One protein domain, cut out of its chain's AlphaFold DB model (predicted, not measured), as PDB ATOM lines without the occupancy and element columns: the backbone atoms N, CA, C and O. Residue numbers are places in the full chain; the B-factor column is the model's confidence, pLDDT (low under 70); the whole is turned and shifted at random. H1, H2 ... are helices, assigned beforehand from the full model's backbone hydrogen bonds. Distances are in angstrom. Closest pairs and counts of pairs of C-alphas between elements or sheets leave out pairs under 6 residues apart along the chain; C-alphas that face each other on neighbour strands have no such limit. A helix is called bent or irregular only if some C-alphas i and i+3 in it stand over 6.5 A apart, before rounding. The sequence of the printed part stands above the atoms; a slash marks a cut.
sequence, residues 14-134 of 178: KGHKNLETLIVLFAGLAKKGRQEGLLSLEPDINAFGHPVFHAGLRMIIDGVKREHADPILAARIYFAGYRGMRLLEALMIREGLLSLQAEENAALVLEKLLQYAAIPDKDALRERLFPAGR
ATOM      1  N   LYS A  14     222.688 248.600 167.829       49.28
ATOM      2  CA  LYS A  14     221.253 248.620 168.169       49.28
ATOM      3  C   LYS A  14     220.628 247.222 168.277       49.28
ATOM      4  O   LYS A  14     219.774 247.044 169.131       49.28
ATOM      5  N   GLY A  15     221.057 246.248 167.469       51.88
ATOM      6  CA  GLY A  15     220.405 244.931 167.433       51.88
ATOM      7  C   GLY A  15     220.600 244.111 168.716       51.88
ATOM      8  O   GLY A  15     219.657 243.508 169.211       51.88
ATOM      9  N   HIS A  16     221.801 244.125 169.304       55.41
ATOM     10  CA  HIS A  16     222.093 243.322 170.501       55.41
ATOM     11  C   HIS A  16     221.273 243.729 171.730       55.41
ATOM     12  O   HIS A  16     220.861 242.869 172.502       55.41
ATOM     13  N   LYS A  17     220.981 245.027 171.887       60.84
ATOM     14  CA  LYS A  17     220.171 245.523 173.009       60.84
ATOM     15  C   LYS A  17     218.755 244.943 173.004       60.84
ATOM     16  O   LYS A  17     218.190 244.717 174.071       60.84
ATOM     17  N   ASN A  18     218.199 244.679 171.822       72.69
ATOM     18  CA  ASN A  18     216.863 244.106 171.701       72.69
ATOM     19  C   ASN A  18     216.836 242.641 172.147       72.69
ATOM     20  O   ASN A  18     215.905 242.247 172.840       72.69
ATOM     21  N   LEU A  19     217.871 241.854 171.826       80.62
ATOM     22  CA  LEU A  19     217.924 240.437 172.208       80.62
ATOM     23  C   LEU A  19     218.054 240.258 173.723       80.62
ATOM     24  O   LEU A  19     217.327 239.465 174.312       80.62
ATOM     25  N   GLU A  20     218.928 241.035 174.368       79.19
ATOM     26  CA  GLU A  20     219.045 241.033 175.833       79.19
ATOM     27  C   GLU A  20     217.721 241.437 176.499       79.19
ATOM     28  O   GLU A  20     217.302 240.826 177.480       79.19
ATOM     29  N   THR A  21     217.031 242.434 175.934       84.31
ATOM     30  CA  THR A  21     215.719 242.874 176.430       84.31
ATOM     31  C   THR A  21     214.681 241.759 176.315       84.31
ATOM     32  O   THR A  21     213.942 241.530 177.268       84.31
ATOM     33  N   LEU A  22     214.647 241.039 175.189       87.62
ATOM     34  CA  LEU A  22     213.748 239.898 174.987       87.62
ATOM     35  C   LEU A  22     214.013 238.782 175.997       87.62
ATOM     36  O   LEU A  22     213.068 238.251 176.573       87.62
ATOM     37  N   ILE A  23     215.281 238.461 176.249       84.69
ATOM     38  CA  ILE A  23     215.667 237.445 177.232       84.69
ATOM     39  C   ILE A  23     215.121 237.798 178.622       84.69
ATOM     40  O   ILE A  23     214.444 236.983 179.250       84.69
ATOM     41  N   VAL A  24     215.381 239.023 179.093       82.88
ATOM     42  CA  VAL A  24     214.923 239.457 180.422       82.88
ATOM     43  C   VAL A  24     213.399 239.527 180.487       82.88
ATOM     44  O   VAL A  24     212.810 239.125 181.491       82.88
ATOM     45  N   LEU A  25     212.757 239.996 179.415       88.00
ATOM     46  CA  LEU A  25     211.305 240.052 179.313       88.00
ATOM     47  C   LEU A  25     210.687 238.659 179.466       88.00
ATOM     48  O   LEU A  25     209.848 238.469 180.341       88.00
ATOM     49  N   PHE A  26     211.118 237.676 178.672       90.81
ATOM     50  CA  PHE A  26     210.554 236.327 178.731       90.81
ATOM     51  C   PHE A  26     210.843 235.614 180.052       90.81
ATOM     52  O   PHE A  26     209.965 234.915 180.550       90.81
ATOM     53  N   ALA A  27     212.006 235.835 180.671       83.56
ATOM     54  CA  ALA A  27     212.273 235.322 182.015       83.56
ATOM     55  C   ALA A  27     211.287 235.898 183.052       83.56
ATOM     56  O   ALA A  27     210.779 235.170 183.907       83.56
ATOM     57  N   GLY A  28     210.975 237.196 182.953       84.75
ATOM     58  CA  GLY A  28     209.974 237.850 183.794       84.75
ATOM     59  C   GLY A  28     208.556 237.334 183.549       84.75
ATOM     60  O   GLY A  28     207.862 237.005 184.508       84.75
ATOM     61  N   LEU A  29     208.152 237.199 182.284       90.94
ATOM     62  CA  LEU A  29     206.843 236.655 181.908       90.94
ATOM     63  C   LEU A  29     206.682 235.199 182.356       90.94
ATOM     64  O   LEU A  29     205.620 234.840 182.845       90.94
ATOM     65  N   ALA A  30     207.729 234.375 182.254       88.00
ATOM     66  CA  ALA A  30     207.685 232.973 182.673       88.00
ATOM     67  C   ALA A  30     207.497 232.854 184.183       88.00
ATOM     68  O   ALA A  30     206.689 232.060 184.664       88.00
ATOM     69  N   LYS A  31     208.208 233.696 184.941       87.12
ATOM     70  CA  LYS A  31     208.050 233.775 186.390       87.12
ATOM     71  C   LYS A  31     206.644 234.232 186.777       87.12
ATOM     72  O   LYS A  31     206.001 233.567 187.582       87.12
ATOM     73  N   LYS A  32     206.167 235.325 186.178       87.44
ATOM     74  CA  LYS A  32     204.836 235.884 186.439       87.44
ATOM     75  C   LYS A  32     203.729 234.891 186.075       87.44
ATOM     76  O   LYS A  32     202.892 234.586 186.911       87.44
ATOM     77  N   GLY A  33     203.796 234.296 184.885       88.31
ATOM     78  CA  GLY A  33     202.831 233.307 184.405       88.31
ATOM     79  C   GLY A  33     202.738 232.067 185.297       88.31
ATOM     80  O   GLY A  33     201.640 231.579 185.533       88.31
ATOM     81  N   ARG A  34     203.857 231.595 185.865       85.69
ATOM     82  CA  ARG A  34     203.849 230.483 186.834       85.69
ATOM     83  C   ARG A  34     203.308 230.861 188.212       85.69
ATOM     84  O   ARG A  34     202.718 230.016 188.874       85.69
ATOM     85  N   GLN A  35     203.564 232.082 188.678       88.50
ATOM     86  CA  GLN A  35     203.177 232.520 190.025       88.50
ATOM     87  C   GLN A  35     201.725 232.999 190.093       88.50
ATOM     88  O   GLN A  35     201.038 232.746 191.077       88.50
ATOM     89  N   GLU A  36     201.278 233.699 189.055       91.12
ATOM     90  CA  GLU A  36     200.004 234.424 189.014       91.12
ATOM     91  C   GLU A  36     199.044 233.856 187.947       91.12
ATOM     92  O   GLU A  36     197.900 234.296 187.849       91.12
ATOM     93  N   GLY A  37     199.485 232.881 187.143       90.31
ATOM     94  CA  GLY A  37     198.734 232.321 186.014       90.31
ATOM     95  C   GLY A  37     198.907 233.118 184.713       90.31
ATOM     96  O   GLY A  37     199.344 234.268 184.715       90.31
ATOM     97  N   LEU A  38     198.547 232.525 183.569       90.56
ATOM     98  CA  LEU A  38     198.748 233.140 182.244       90.56
ATOM     99  C   LEU A  38     197.887 234.391 181.997       90.56
ATOM    100  O   LEU A  38     198.337 235.311 181.320       90.56
ATOM    101  N   LEU A  39     196.688 234.470 182.586       92.19
ATOM    102  CA  LEU A  39     195.814 235.649 182.475       92.19
ATOM    103  C   LEU A  39     196.453 236.907 183.085       92.19
ATOM    104  O   LEU A  39     196.202 238.019 182.628       92.19
ATOM    105  N   SER A  40     197.350 236.742 184.065       92.50
ATOM    106  CA  SER A  40     198.092 237.860 184.659       92.50
ATOM    107  C   SER A  40     198.966 238.608 183.645       92.50
ATOM    108  O   SER A  40     199.381 239.736 183.913       92.50
ATOM    109  N   LEU A  41     199.255 238.004 182.485       93.56
ATOM    110  CA  LEU A  41     200.116 238.561 181.441       93.56
ATOM    111  C   LEU A  41     199.384 239.539 180.506       93.56
ATOM    112  O   LEU A  41     200.019 240.153 179.653       93.56
ATOM    113  N   GLU A  42     198.070 239.723 180.652       92.94
ATOM    114  CA  GLU A  42     197.279 240.629 179.808       92.94
ATOM    115  C   GLU A  42     197.805 242.080 179.756       92.94
ATOM    116  O   GLU A  42     197.931 242.630 178.655       92.94
ATOM    117  N   PRO A  43     198.249 242.695 180.872       93.25
ATOM    118  CA  PRO A  43     198.870 244.021 180.839       93.25
ATOM    119  C   PRO A  43     200.187 244.066 180.047       93.25
ATOM    120  O   PRO A  43     200.620 245.139 179.622       93.25
ATOM    121  N   ASP A  44     200.836 242.915 179.849       92.69
ATOM    122  CA  ASP A  44     202.152 242.790 179.228       92.69
ATOM    123  C   ASP A  44     202.085 242.549 177.708       92.69
ATOM    124  O   ASP A  44     203.124 242.548 177.048       92.69
ATOM    125  N   ILE A  45     200.890 242.430 177.108       91.38
ATOM    126  CA  ILE A  45     200.694 242.242 175.650       91.38
ATOM    127  C   ILE A  45     201.431 243.306 174.824       91.38
ATOM    128  O   ILE A  45     201.990 243.011 173.765       91.38
ATOM    129  N   ASN A  46     201.485 244.537 175.336       87.94
ATOM    130  CA  ASN A  46     202.135 245.674 174.685       87.94
ATOM    131  C   ASN A  46     203.539 245.977 175.243       87.94
ATOM    132  O   ASN A  46     204.115 247.018 174.926       87.94
ATOM    133  N   ALA A  47     204.110 245.092 176.072       83.50
ATOM    134  CA  ALA A  47     205.423 245.296 176.689       83.50
ATOM    135  C   ALA A  47     206.567 245.329 175.662       83.50
ATOM    136  O   ALA A  47     207.598 245.962 175.899       83.50
ATOM    137  N   PHE A  48     206.379 244.681 174.509       86.75
ATOM    138  CA  PHE A  48     207.337 244.682 173.414       86.75
ATOM    139  C   PHE A  48     206.632 244.928 172.081       86.75
ATOM    140  O   PHE A  48     205.773 244.154 171.664       86.75
ATOM    141  N   GLY A  49     207.015 246.007 171.393       84.56
ATOM    142  CA  GLY A  49     206.388 246.477 170.152       84.56
ATOM    143  C   GLY A  49     206.710 245.626 168.920       84.56
ATOM    144  O   GLY A  49     207.174 246.155 167.914       84.56
ATOM    145  N   HIS A  50     206.502 244.309 168.991       91.88
ATOM    146  CA  HIS A  50     206.718 243.389 167.880       91.88
ATOM    147  C   HIS A  50     205.428 242.635 167.530       91.88
ATOM    148  O   HIS A  50     204.841 241.999 168.408       91.88
ATOM    149  N   PRO A  51     205.000 242.606 166.252       92.19
ATOM    150  CA  PRO A  51     203.725 241.995 165.866       92.19
ATOM    151  C   PRO A  51     203.592 240.519 166.255       92.19
ATOM    152  O   PRO A  51     202.504 240.074 166.622       92.19
ATOM    153  N   VAL A  52     204.688 239.751 166.174       96.06
ATOM    154  CA  VAL A  52     204.722 238.331 166.589       96.06
ATOM    155  C   VAL A  52     204.531 238.197 168.097       96.06
ATOM    156  O   VAL A  52     203.805 237.309 168.523       96.06
ATOM    157  N   PHE A  53     205.111 239.109 168.883       96.69
ATOM    158  CA  PHE A  53     204.996 239.096 170.341       96.69
ATOM    159  C   PHE A  53     203.552 239.362 170.765       96.69
ATOM    160  O   PHE A  53     202.973 238.544 171.467       96.69
ATOM    161  N   HIS A  54     202.955 240.442 170.251       95.25
ATOM    162  CA  HIS A  54     201.578 240.817 170.568       95.25
ATOM    163  C   HIS A  54     200.594 239.677 170.284       95.25
ATOM    164  O   HIS A  54     199.835 239.271 171.159       95.25
ATOM    165  N   ALA A  55     200.611 239.136 169.060       95.94
ATOM    166  CA  ALA A  55     199.668 238.074 168.719       95.94
ATOM    167  C   ALA A  55     199.947 236.791 169.497       95.94
ATOM    168  O   ALA A  55     199.011 236.149 169.945       95.94
ATOM    169  N   GLY A  56     201.215 236.426 169.679       96.56
ATOM    170  CA  GLY A  56     201.550 235.214 170.407       96.56
ATOM    171  C   GLY A  56     201.162 235.276 171.877       96.56
ATOM    172  O   GLY A  56     200.600 234.312 172.381       96.56
ATOM    173  N   LEU A  57     201.394 236.404 172.558       96.56
ATOM    174  CA  LEU A  57     201.001 236.534 173.961       96.56
ATOM    175  C   LEU A  57     199.476 236.527 174.105       96.56
ATOM    176  O   LEU A  57     198.958 235.851 174.988       96.56
ATOM    177  N   ARG A  58     198.759 237.188 173.185       96.44
ATOM    178  CA  ARG A  58     197.294 237.127 173.098       96.44
ATOM    179  C   ARG A  58     196.800 235.685 172.939       96.44
ATOM    180  O   ARG A  58     195.954 235.254 173.704       96.44
ATOM    181  N   MET A  59     197.386 234.916 172.019       95.94
ATOM    182  CA  MET A  59     197.014 233.514 171.786       95.94
ATOM    183  C   MET A  59     197.222 232.631 173.022       95.94
ATOM    184  O   MET A  59     196.416 231.740 173.273       95.94
ATOM    185  N   ILE A  60     198.287 232.870 173.791       94.56
ATOM    186  CA  ILE A  60     198.543 232.149 175.045       94.56
ATOM    187  C   ILE A  60     197.480 232.493 176.094       94.56
ATOM    188  O   ILE A  60     196.953 231.588 176.733       94.56
ATOM    189  N   ILE A  61     197.151 233.780 176.245       94.44
ATOM    190  CA  ILE A  61     196.120 234.264 177.180       94.44
ATOM    191  C   ILE A  61     194.740 233.710 176.807       94.44
ATOM    192  O   ILE A  61     194.023 233.225 177.676       94.44
ATOM    193  N   ASP A  62     194.411 233.704 175.515       95.00
ATOM    194  CA  ASP A  62     193.154 233.173 174.977       95.00
ATOM    195  C   ASP A  62     193.091 231.625 175.031       95.00
ATOM    196  O   ASP A  62     192.099 231.025 174.621       95.00
ATOM    197  N   GLY A  63     194.143 230.950 175.515       93.44
ATOM    198  CA  GLY A  63     194.169 229.497 175.696       93.44
ATOM    199  C   GLY A  63     194.295 228.696 174.397       93.44
ATOM    200  O   GLY A  63     193.956 227.511 174.361       93.44
ATOM    201  N   VAL A  64     194.789 229.305 173.314       95.00
ATOM    202  CA  VAL A  64     195.003 228.616 172.033       95.00
ATOM    203  C   VAL A  64     196.032 227.509 172.225       95.00
ATOM    204  O   VAL A  64     197.169 227.792 172.582       95.00
ATOM    205  N   LYS A  65     195.674 226.253 171.938       94.00
ATOM    206  CA  LYS A  65     196.573 225.096 172.099       94.00
ATOM    207  C   LYS A  65     197.883 225.250 171.319       94.00
ATOM    208  O   LYS A  65     197.900 225.773 170.204       94.00
ATOM    209  N   ARG A  66     198.971 224.701 171.870       92.19
ATOM    210  CA  ARG A  66     200.326 224.789 171.298       92.19
ATOM    211  C   ARG A  66     200.413 224.260 169.865       92.19
ATOM    212  O   ARG A  66     201.065 224.878 169.030       92.19
ATOM    213  N   GLU A  67     199.716 223.159 169.583       93.31
ATOM    214  CA  GLU A  67     199.630 222.528 168.256       93.31
ATOM    215  C   GLU A  67     199.083 223.462 167.165       93.31
ATOM    216  O   GLU A  67     199.400 223.292 165.992       93.31
ATOM    217  N   HIS A  68     198.312 224.483 167.549       95.00
ATOM    218  CA  HIS A  68     197.820 225.522 166.646       95.00
ATOM    219  C   HIS A  68     198.652 226.799 166.746       95.00
ATOM    220  O   HIS A  68     198.926 227.443 165.733       95.00
ATOM    221  N   ALA A  69     199.083 227.166 167.954       93.88
ATOM    222  CA  ALA A  69     199.816 228.402 168.173       93.88
ATOM    223  C   ALA A  69     201.152 228.430 167.427       93.88
ATOM    224  O   ALA A  69     201.491 229.431 166.793       93.88
ATOM    225  N   ASP A  70     201.880 227.314 167.453       95.00
ATOM    226  CA  ASP A  70     203.159 227.191 166.771       95.00
ATOM    227  C   ASP A  70     203.058 227.443 165.247       95.00
ATOM    228  O   ASP A  70     203.658 228.417 164.770       95.00
ATOM    229  N   PRO A  71     202.283 226.662 164.466       95.62
ATOM    230  CA  PRO A  71     202.215 226.861 163.021       95.62
ATOM    231  C   PRO A  71     201.696 228.252 162.635       95.62
ATOM    232  O   PRO A  71     202.167 228.815 161.649       95.62
ATOM    233  N   ILE A  72     200.800 228.858 163.423       96.56
ATOM    234  CA  ILE A  72     200.325 230.232 163.190       96.56
ATOM    235  C   ILE A  72     201.465 231.249 163.356       96.56
ATOM    236  O   ILE A  72     201.646 232.134 162.513       96.56
ATOM    237  N   LEU A  73     202.258 231.137 164.427       96.69
ATOM    238  CA  LEU A  73     203.404 232.020 164.654       96.69
ATOM    239  C   LEU A  73     204.485 231.811 163.591       96.69
ATOM    240  O   LEU A  73     205.020 232.791 163.068       96.69
ATOM    241  N   ALA A  74     204.773 230.559 163.234       94.81
ATOM    242  CA  ALA A  74     205.720 230.217 162.178       94.81
ATOM    243  C   ALA A  74     205.288 230.796 160.822       94.81
ATOM    244  O   ALA A  74     206.089 231.457 160.158       94.81
ATOM    245  N   ALA A  75     204.013 230.643 160.452       94.31
ATOM    246  CA  ALA A  75     203.452 231.224 159.237       94.31
ATOM    247  C   ALA A  75     203.579 232.754 159.234       94.31
ATOM    248  O   ALA A  75     204.042 233.328 158.249       94.31
ATOM    249  N   ARG A  76     203.265 233.435 160.347       96.12
ATOM    250  CA  ARG A  76     203.442 234.898 160.447       96.12
ATOM    251  C   ARG A  76     204.889 235.323 160.234       96.12
ATOM    252  O   ARG A  76     205.119 236.323 159.566       96.12
ATOM    253  N   ILE A  77     205.860 234.591 160.781       95.25
ATOM    254  CA  ILE A  77     207.287 234.880 160.570       95.25
ATOM    255  C   ILE A  77     207.666 234.680 159.101       95.25
ATOM    256  O   ILE A  77     208.319 235.550 158.520       95.25
ATOM    257  N   TYR A  78     207.240 233.563 158.510       93.06
ATOM    258  CA  TYR A  78     207.529 233.208 157.125       93.06
ATOM    259  C   TYR A  78     206.962 234.243 156.144       93.06
ATOM    260  O   TYR A  78     207.707 234.831 155.359       93.06
ATOM    261  N   PHE A  79     205.665 234.547 156.243       94.62
ATOM    262  CA  PHE A  79     204.983 235.476 155.339       94.62
ATOM    263  C   PHE A  79     205.326 236.948 155.591       94.62
ATOM    264  O   PHE A  79     205.255 237.750 154.666       94.62
ATOM    265  N   ALA A  80     205.763 237.321 156.800       91.50
ATOM    266  CA  ALA A  80     206.276 238.670 157.054       91.50
ATOM    267  C   ALA A  80     207.613 238.950 156.342       91.50
ATOM    268  O   ALA A  80     208.066 240.097 156.319       91.50
ATOM    269  N   GLY A  81     208.274 237.922 155.792       89.56
ATOM    270  CA  GLY A  81     209.508 238.083 155.027       89.56
ATOM    271  C   GLY A  81     210.663 238.646 155.857       89.56
ATOM    272  O   GLY A  81     211.518 239.357 155.321       89.56
ATOM    273  N   TYR A  82     210.691 238.377 157.168       90.38
ATOM    274  CA  TYR A  82     211.770 238.846 158.032       90.38
ATOM    275  C   TYR A  82     213.121 238.277 157.589       90.38
ATOM    276  O   TYR A  82     213.236 237.130 157.166       90.38
ATOM    277  N   ARG A  83     214.175 239.089 157.715       84.88
ATOM    278  CA  ARG A  83     215.550 238.718 157.348       84.88
ATOM    279  C   ARG A  83     216.547 239.234 158.379       84.88
ATOM    280  O   ARG A  83     216.281 240.218 159.077       84.88
ATOM    281  N   GLY A  84     217.709 238.583 158.446       86.88
ATOM    282  CA  GLY A  84     218.808 238.968 159.332       86.88
ATOM    283  C   GLY A  84     218.349 239.110 160.785       86.88
ATOM    284  O   GLY A  84     217.683 238.230 161.323       86.88
ATOM    285  N   MET A  85     218.658 240.250 161.406       83.88
ATOM    286  CA  MET A  85     218.351 240.477 162.822       83.88
ATOM    287  C   MET A  85     216.853 240.453 163.143       83.88
ATOM    288  O   MET A  85     216.471 239.972 164.201       83.88
ATOM    289  N   ARG A  86     215.994 240.922 162.227       86.75
ATOM    290  CA  ARG A  86     214.538 240.914 162.447       86.75
ATOM    291  C   ARG A  86     213.977 239.495 162.463       86.75
ATOM    292  O   ARG A  86     213.055 239.212 163.215       86.75
ATOM    293  N   LEU A  87     214.545 238.605 161.643       89.12
ATOM    294  CA  LEU A  87     214.184 237.188 161.663       89.12
ATOM    295  C   LEU A  87     214.622 236.557 162.982       89.12
ATOM    296  O   LEU A  87     213.831 235.869 163.612       89.12
ATOM    297  N   LEU A  88     215.845 236.848 163.431       88.75
ATOM    298  CA  LEU A  88     216.355 236.352 164.707       88.75
ATOM    299  C   LEU A  88     215.491 236.808 165.894       88.75
ATOM    300  O   LEU A  88     215.101 235.978 166.709       88.75
ATOM    301  N   GLU A  89     215.143 238.098 165.960       90.44
ATOM    302  CA  GLU A  89     214.220 238.641 166.967       90.44
ATOM    303  C   GLU A  89     212.875 237.903 166.941       90.44
ATOM    304  O   GLU A  89     212.381 237.478 167.983       90.44
ATOM    305  N   ALA A  90     212.301 237.688 165.754       93.50
ATOM    306  CA  ALA A  90     211.025 236.999 165.612       93.50
ATOM    307  C   ALA A  90     211.088 235.518 166.034       93.50
ATOM    308  O   ALA A  90     210.160 235.031 166.679       93.50
ATOM    309  N   LEU A  91     212.183 234.818 165.718       92.88
ATOM    310  CA  LEU A  91     212.413 233.434 166.140       92.88
ATOM    311  C   LEU A  91     212.590 233.327 167.659       92.88
ATOM    312  O   LEU A  91     211.969 232.466 168.274       92.88
ATOM    313  N   MET A  92     213.350 234.241 168.273       93.75
ATOM    314  CA  MET A  92     213.469 234.328 169.734       93.75
ATOM    315  C   MET A  92     212.122 234.587 170.400       93.75
ATOM    316  O   MET A  92     211.803 233.974 171.412       93.75
ATOM    317  N   ILE A  93     211.316 235.480 169.825       95.38
ATOM    318  CA  ILE A  93     209.969 235.757 170.320       95.38
ATOM    319  C   ILE A  93     209.101 234.503 170.250       95.38
ATOM    320  O   ILE A  93     208.462 234.165 171.241       95.38
ATOM    321  N   ARG A  94     209.099 233.791 169.115       96.19
ATOM    322  CA  ARG A  94     208.358 232.529 168.981       96.19
ATOM    323  C   ARG A  94     208.816 231.509 170.023       96.19
ATOM    324  O   ARG A  94     207.967 230.918 170.678       96.19
ATOM    325  N   GLU A  95     210.120 231.327 170.211       95.06
ATOM    326  CA  GLU A  95     210.638 230.383 171.207       95.06
ATOM    327  C   GLU A  95     210.231 230.763 172.634       95.06
ATOM    328  O   GLU A  95     209.781 229.911 173.401       95.06
ATOM    329  N   GLY A  96     210.340 232.045 172.987       94.44
ATOM    330  CA  GLY A  96     209.946 232.543 174.301       94.44
ATOM    331  C   GLY A  96     208.462 232.308 174.573       94.44
ATOM    332  O   GLY A  96     208.109 231.792 175.627       94.44
ATOM    333  N   LEU A  97     207.598 232.594 173.597       96.00
ATOM    334  CA  LEU A  97     206.155 232.355 173.687       96.00
ATOM    335  C   LEU A  97     205.823 230.867 173.855       96.00
ATOM    336  O   LEU A  97     205.062 230.506 174.749       96.00
ATOM    337  N   LEU A  98     206.422 229.990 173.046       92.56
ATOM    338  CA  LEU A  98     206.196 228.545 173.163       92.56
ATOM    339  C   LEU A  98     206.683 227.996 174.511       92.56
ATOM    340  O   LEU A  98     206.058 227.093 175.061       92.56
ATOM    341  N   SER A  99     207.762 228.562 175.057       91.62
ATOM    342  CA  SER A  99     208.276 228.210 176.385       91.62
ATOM    343  C   SER A  99     207.329 228.658 177.506       91.62
ATOM    344  O   SER A  99     207.081 227.888 178.432       91.62
ATOM    345  N   LEU A 100     206.749 229.865 177.405       91.38
ATOM    346  CA  LEU A 100     205.710 230.336 178.336       91.38
ATOM    347  C   LEU A 100     204.498 229.408 178.333       91.38
ATOM    348  O   LEU A 100     203.984 229.059 179.390       91.38
ATOM    349  N   GLN A 101     204.055 229.002 177.144       89.06
ATOM    350  CA  GLN A 101     202.888 228.148 176.984       89.06
ATOM    351  C   GLN A 101     203.107 226.724 177.503       89.06
ATOM    352  O   GLN A 101     202.185 226.109 178.025       89.06
ATOM    353  N   ALA A 102     204.324 226.198 177.368       86.56
ATOM    354  CA  ALA A 102     204.714 224.933 177.982       86.56
ATOM    355  C   ALA A 102     204.909 225.052 179.508       86.56
ATOM    356  O   ALA A 102     205.368 224.101 180.138       86.56
ATOM    357  N   GLU A 103     204.600 226.224 180.080       84.06
ATOM    358  CA  GLU A 103     204.798 226.578 181.481       84.06
ATOM    359  C   GLU A 103     206.211 226.227 181.949       84.06
ATOM    360  O   GLU A 103     206.408 225.757 183.067       84.06
ATOM    361  N   GLU A 104     207.217 226.412 181.091       79.56
ATOM    362  CA  GLU A 104     208.603 226.097 181.423       79.56
ATOM    363  C   GLU A 104     209.112 227.009 182.554       79.56
ATOM    364  O   GLU A 104     208.672 228.148 182.734       79.56
ATOM    365  N   ASN A 105     210.072 226.517 183.344       78.75
ATOM    366  CA  ASN A 105     210.734 227.362 184.337       78.75
ATOM    367  C   ASN A 105     211.491 228.501 183.621       78.75
ATOM    368  O   ASN A 105     212.127 228.278 182.590       78.75
ATOM    369  N   ALA A 106     211.474 229.706 184.199       78.50
ATOM    370  CA  ALA A 106     212.177 230.879 183.680       78.50
ATOM    371  C   ALA A 106     213.668 230.631 183.373       78.50
ATOM    372  O   ALA A 106     214.195 231.199 182.419       78.50
ATOM    373  N   ALA A 107     214.342 229.769 184.140       76.12
ATOM    374  CA  ALA A 107     215.716 229.353 183.876       76.12
ATOM    375  C   ALA A 107     215.841 228.562 182.564       76.12
ATOM    376  O   ALA A 107     216.736 228.829 181.774       76.12
ATOM    377  N   LEU A 108     214.917 227.639 182.280       76.69
ATOM    378  CA  LEU A 108     214.924 226.885 181.024       76.69
ATOM    379  C   LEU A 108     214.611 227.791 179.825       76.69
ATOM    380  O   LEU A 108     215.297 227.725 178.807       76.69
ATOM    381  N   VAL A 109     213.628 228.687 179.971       82.88
ATOM    382  CA  VAL A 109     213.290 229.694 178.950       82.88
ATOM    383  C   VAL A 109     214.523 230.535 178.613       82.88
ATOM    384  O   VAL A 109     214.843 230.745 177.445       82.88
ATOM    385  N   LEU A 110     215.258 230.973 179.635       78.31
ATOM    386  CA  LEU A 110     216.516 231.690 179.467       78.31
ATOM    387  C   LEU A 110     217.540 230.873 178.675       78.31
ATOM    388  O   LEU A 110     218.074 231.399 177.701       78.31
ATOM    389  N   GLU A 111     217.840 229.638 179.094       74.00
ATOM    390  CA  GLU A 111     218.846 228.796 178.426       74.00
ATOM    391  C   GLU A 111     218.565 228.693 176.929       74.00
ATOM    392  O   GLU A 111     219.460 228.866 176.100       74.00
ATOM    393  N   LYS A 112     217.294 228.479 176.582       83.00
ATOM    394  CA  LYS A 112     216.840 228.377 175.197       83.00
ATOM    395  C   LYS A 112     217.067 229.689 174.449       83.00
ATOM    396  O   LYS A 112     217.642 229.680 173.362       83.00
ATOM    397  N   LEU A 113     216.691 230.826 175.035       85.88
ATOM    398  CA  LEU A 113     216.847 232.138 174.399       85.88
ATOM    399  C   LEU A 113     218.311 232.595 174.293       85.88
ATOM    400  O   LEU A 113     218.672 233.251 173.314       85.88
ATOM    401  N   LEU A 114     219.179 232.211 175.233       81.44
ATOM    402  CA  LEU A 114     220.620 232.476 175.164       81.44
ATOM    403  C   LEU A 114     221.277 231.807 173.952       81.44
ATOM    404  O   LEU A 114     222.288 232.308 173.459       81.44
ATOM    405  N   GLN A 115     220.711 230.722 173.412       78.19
ATOM    406  CA  GLN A 115     221.276 230.075 172.224       78.19
ATOM    407  C   GLN A 115     221.176 230.926 170.960       78.19
ATOM    408  O   GLN A 115     222.082 230.884 170.127       78.19
ATOM    409  N   TYR A 116     220.132 231.747 170.852       76.44
ATOM    410  CA  TYR A 116     219.908 232.653 169.724       76.44
ATOM    411  C   TYR A 116     220.839 233.869 169.754       76.44
ATOM    412  O   TYR A 116     221.140 234.477 168.724       76.44
ATOM    413  N   ALA A 117     221.322 234.226 170.938       65.56
ATOM    414  CA  ALA A 117     222.338 235.237 171.107       65.56
ATOM    415  C   ALA A 117     223.696 234.672 170.654       65.56
ATOM    416  O   ALA A 117     224.401 234.023 171.420       65.56
ATOM    417  N   ALA A 118     224.117 234.969 169.421       55.53
ATOM    418  CA  ALA A 118     225.518 234.843 168.995       55.53
ATOM    419  C   ALA A 118     226.390 235.919 169.678       55.53
ATOM    420  O   ALA A 118     227.045 236.734 169.030       55.53
ATOM    421  N   ILE A 119     226.311 235.995 171.006       53.16
ATOM    422  CA  ILE A 119     227.100 236.892 171.838       53.16
ATOM    423  C   ILE A 119     228.406 236.143 172.128       53.16
ATOM    424  O   ILE A 119     228.342 235.014 172.608       53.16
ATOM    425  N   PRO A 120     229.583 236.731 171.840       46.88
ATOM    426  CA  PRO A 120     230.881 236.122 172.155       46.88
ATOM    427  C   PRO A 120     231.054 235.781 173.641       46.88
ATOM    428  O   PRO A 120     231.933 235.015 174.002       46.88
ATOM    429  N   ASP A 121     230.209 236.371 174.481       58.56
ATOM    430  CA  ASP A 121     230.274 236.352 175.930       58.56
ATOM    431  C   ASP A 121     228.924 235.918 176.535       58.56
ATOM    432  O   ASP A 121     228.275 236.641 177.298       58.56
ATOM    433  N   LYS A 122     228.434 234.747 176.096       60.12
ATOM    434  CA  LYS A 122     227.238 234.110 176.678       60.12
ATOM    435  C   LYS A 122     227.411 233.911 178.181       60.12
ATOM    436  O   LYS A 122     226.449 234.108 178.916       60.12
ATOM    437  N   ASP A 123     228.629 233.595 178.614       60.62
ATOM    438  CA  ASP A 123     228.959 233.351 180.014       60.62
ATOM    439  C   ASP A 123     228.899 234.634 180.848       60.62
ATOM    440  O   ASP A 123     228.235 234.624 181.882       60.62
ATOM    441  N   ALA A 124     229.441 235.776 180.398       63.09
ATOM    442  CA  ALA A 124     229.242 237.018 181.151       63.09
ATOM    443  C   ALA A 124     227.806 237.536 181.069       63.09
ATOM    444  O   ALA A 124     227.345 238.164 182.018       63.09
ATOM    445  N   LEU A 125     227.066 237.303 179.975       62.12
ATOM    446  CA  LEU A 125     225.644 237.660 179.941       62.12
ATOM    447  C   LEU A 125     224.848 236.807 180.933       62.12
ATOM    448  O   LEU A 125     224.021 237.350 181.666       62.12
ATOM    449  N   ARG A 126     225.116 235.500 180.970       62.06
ATOM    450  CA  ARG A 126     224.546 234.560 181.934       62.06
ATOM    451  C   ARG A 126     224.869 235.007 183.354       62.06
ATOM    452  O   ARG A 126     223.942 235.206 184.123       62.06
ATOM    453  N   GLU A 127     226.133 235.264 183.666       65.31
ATOM    454  CA  GLU A 127     226.568 235.696 184.998       65.31
ATOM    455  C   GLU A 127     226.007 237.075 185.375       65.31
ATOM    456  O   GLU A 127     225.616 237.311 186.511       65.31
ATOM    457  N   ARG A 128     225.890 238.001 184.418       63.97
ATOM    458  CA  ARG A 128     225.308 239.332 184.649       63.97
ATOM    459  C   ARG A 128     223.809 239.278 184.913       63.97
ATOM    460  O   ARG A 128     223.298 240.101 185.666       63.97
ATOM    461  N   LEU A 129     223.097 238.379 184.240       60.66
ATOM    462  CA  LEU A 129     221.661 238.203 184.428       60.66
ATOM    463  C   LEU A 129     221.348 237.260 185.610       60.66
ATOM    464  O   LEU A 129     220.271 237.372 186.195       60.66
ATOM    465  N   PHE A 130     222.279 236.366 185.971       60.53
ATOM    466  CA  PHE A 130     222.131 235.290 186.962       60.53
ATOM    467  C   PHE A 130     223.445 235.018 187.722       60.53
ATOM    468  O   PHE A 130     224.024 233.936 187.585       60.53
ATOM    469  N   PRO A 131     223.931 235.963 188.544       55.72
ATOM    470  CA  PRO A 131     225.175 235.758 189.272       55.72
ATOM    471  C   PRO A 131     225.022 234.632 190.305       55.72
ATOM    472  O   PRO A 131     224.054 234.604 191.075       55.72
ATOM    473  N   ALA A 132     225.993 233.714 190.337       50.59
ATOM    474  CA  ALA A 132     226.089 232.602 191.293       50.59
ATOM    475  C   ALA A 132     224.964 231.535 191.257       50.59
ATOM    476  O   ALA A 132     224.598 230.986 192.300       50.59
ATOM    477  N   GLY A 133     224.410 231.214 190.080       46.41
ATOM    478  CA  GLY A 133     223.560 230.023 189.889       46.41
ATOM    479  C   GLY A 133     222.196 230.056 190.596       46.41
ATOM    480  O   GLY A 133     221.566 229.015 190.776       46.41
ATOM    481  N   ARG A 134     221.733 231.239 191.012       48.09
ATOM    482  CA  ARG A 134     220.403 231.433 191.608       48.09
ATOM    483  C   ARG A 134     219.371 231.779 190.534       48.09
ATOM    484  O   ARG A 134     219.710 232.358 189.505       48.09
TER     485      ARG A 134
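This is residues 14 to 134 of the 178 residues of an uncharacterized protein of Spirochaetales bacterium (UniProt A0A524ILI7). Five helices run nearly side by side in a bundle: H5 is in the middle, H1 and H6 pack on one side of it, and H3 and H4 on the other. Short H2 bridges H1 and H3, while H7 lies outside the bundle, beyond H6. The printed part has 121 residues, with seven named helices, H1 to H7 in chain order, and no named strand; the class is all helix. It is compact, with a radius of gyration of the C-alphas of 13.8 A and spans of 36 by 35 by 23 A.

H1, the longest, covers residues 14 to 36 over 33.0 A, from C-alpha 14 at (221.253, 248.620, 168.169). H2 is residues 38 to 44, 10.7 A, and irregular: C-alphas 40 and 43 are 7.3 A apart. H3 is residues 51 to 61, 15.7 A; H4 66 to 79, 19.8 A; H5 84 to 101, 26.1 A; H6 106 to 116, 16.1 A; H7 122 to 129, 10.4 A, ending at C-alpha 129 (221.661, 238.203, 184.428).

H1 touches H5 at a shallow tilt of 7 degrees, the same way; their closest C-alphas, Ala 30 and Leu 100, are 5.4 A apart. H1 touches H6 with residues 23 to 31 alone, opposite ways at 22 degrees, closest at C-alphas 27 and 106, 4.7 A. H5, the hub, also touches H3, closest at C-alphas 53 and 93, 6.0 A, and H4, closest at 73 and 94, 6.6 A. H7 is close to H6 but not clearly touching, closest at C-alphas 114 and 122, 7.0 A. Every O i to N i+4 pair is within hydrogen-bond range in H3, H5 and H7; the others have 17 of 19 in H1, 9 of 10 in H4, 6 of 7 in H6 and 0 of 3 in H2, where 3 of 4 O i to N i+3 pairs are.

The farthest C-alphas, Phe 79 and Ala 132, are 41.8 A apart. The printed part has no cut, and no link is long. Mean pLDDT of the printed part is 83.5; residues 14 to 17 and 117 to 134 are under 70.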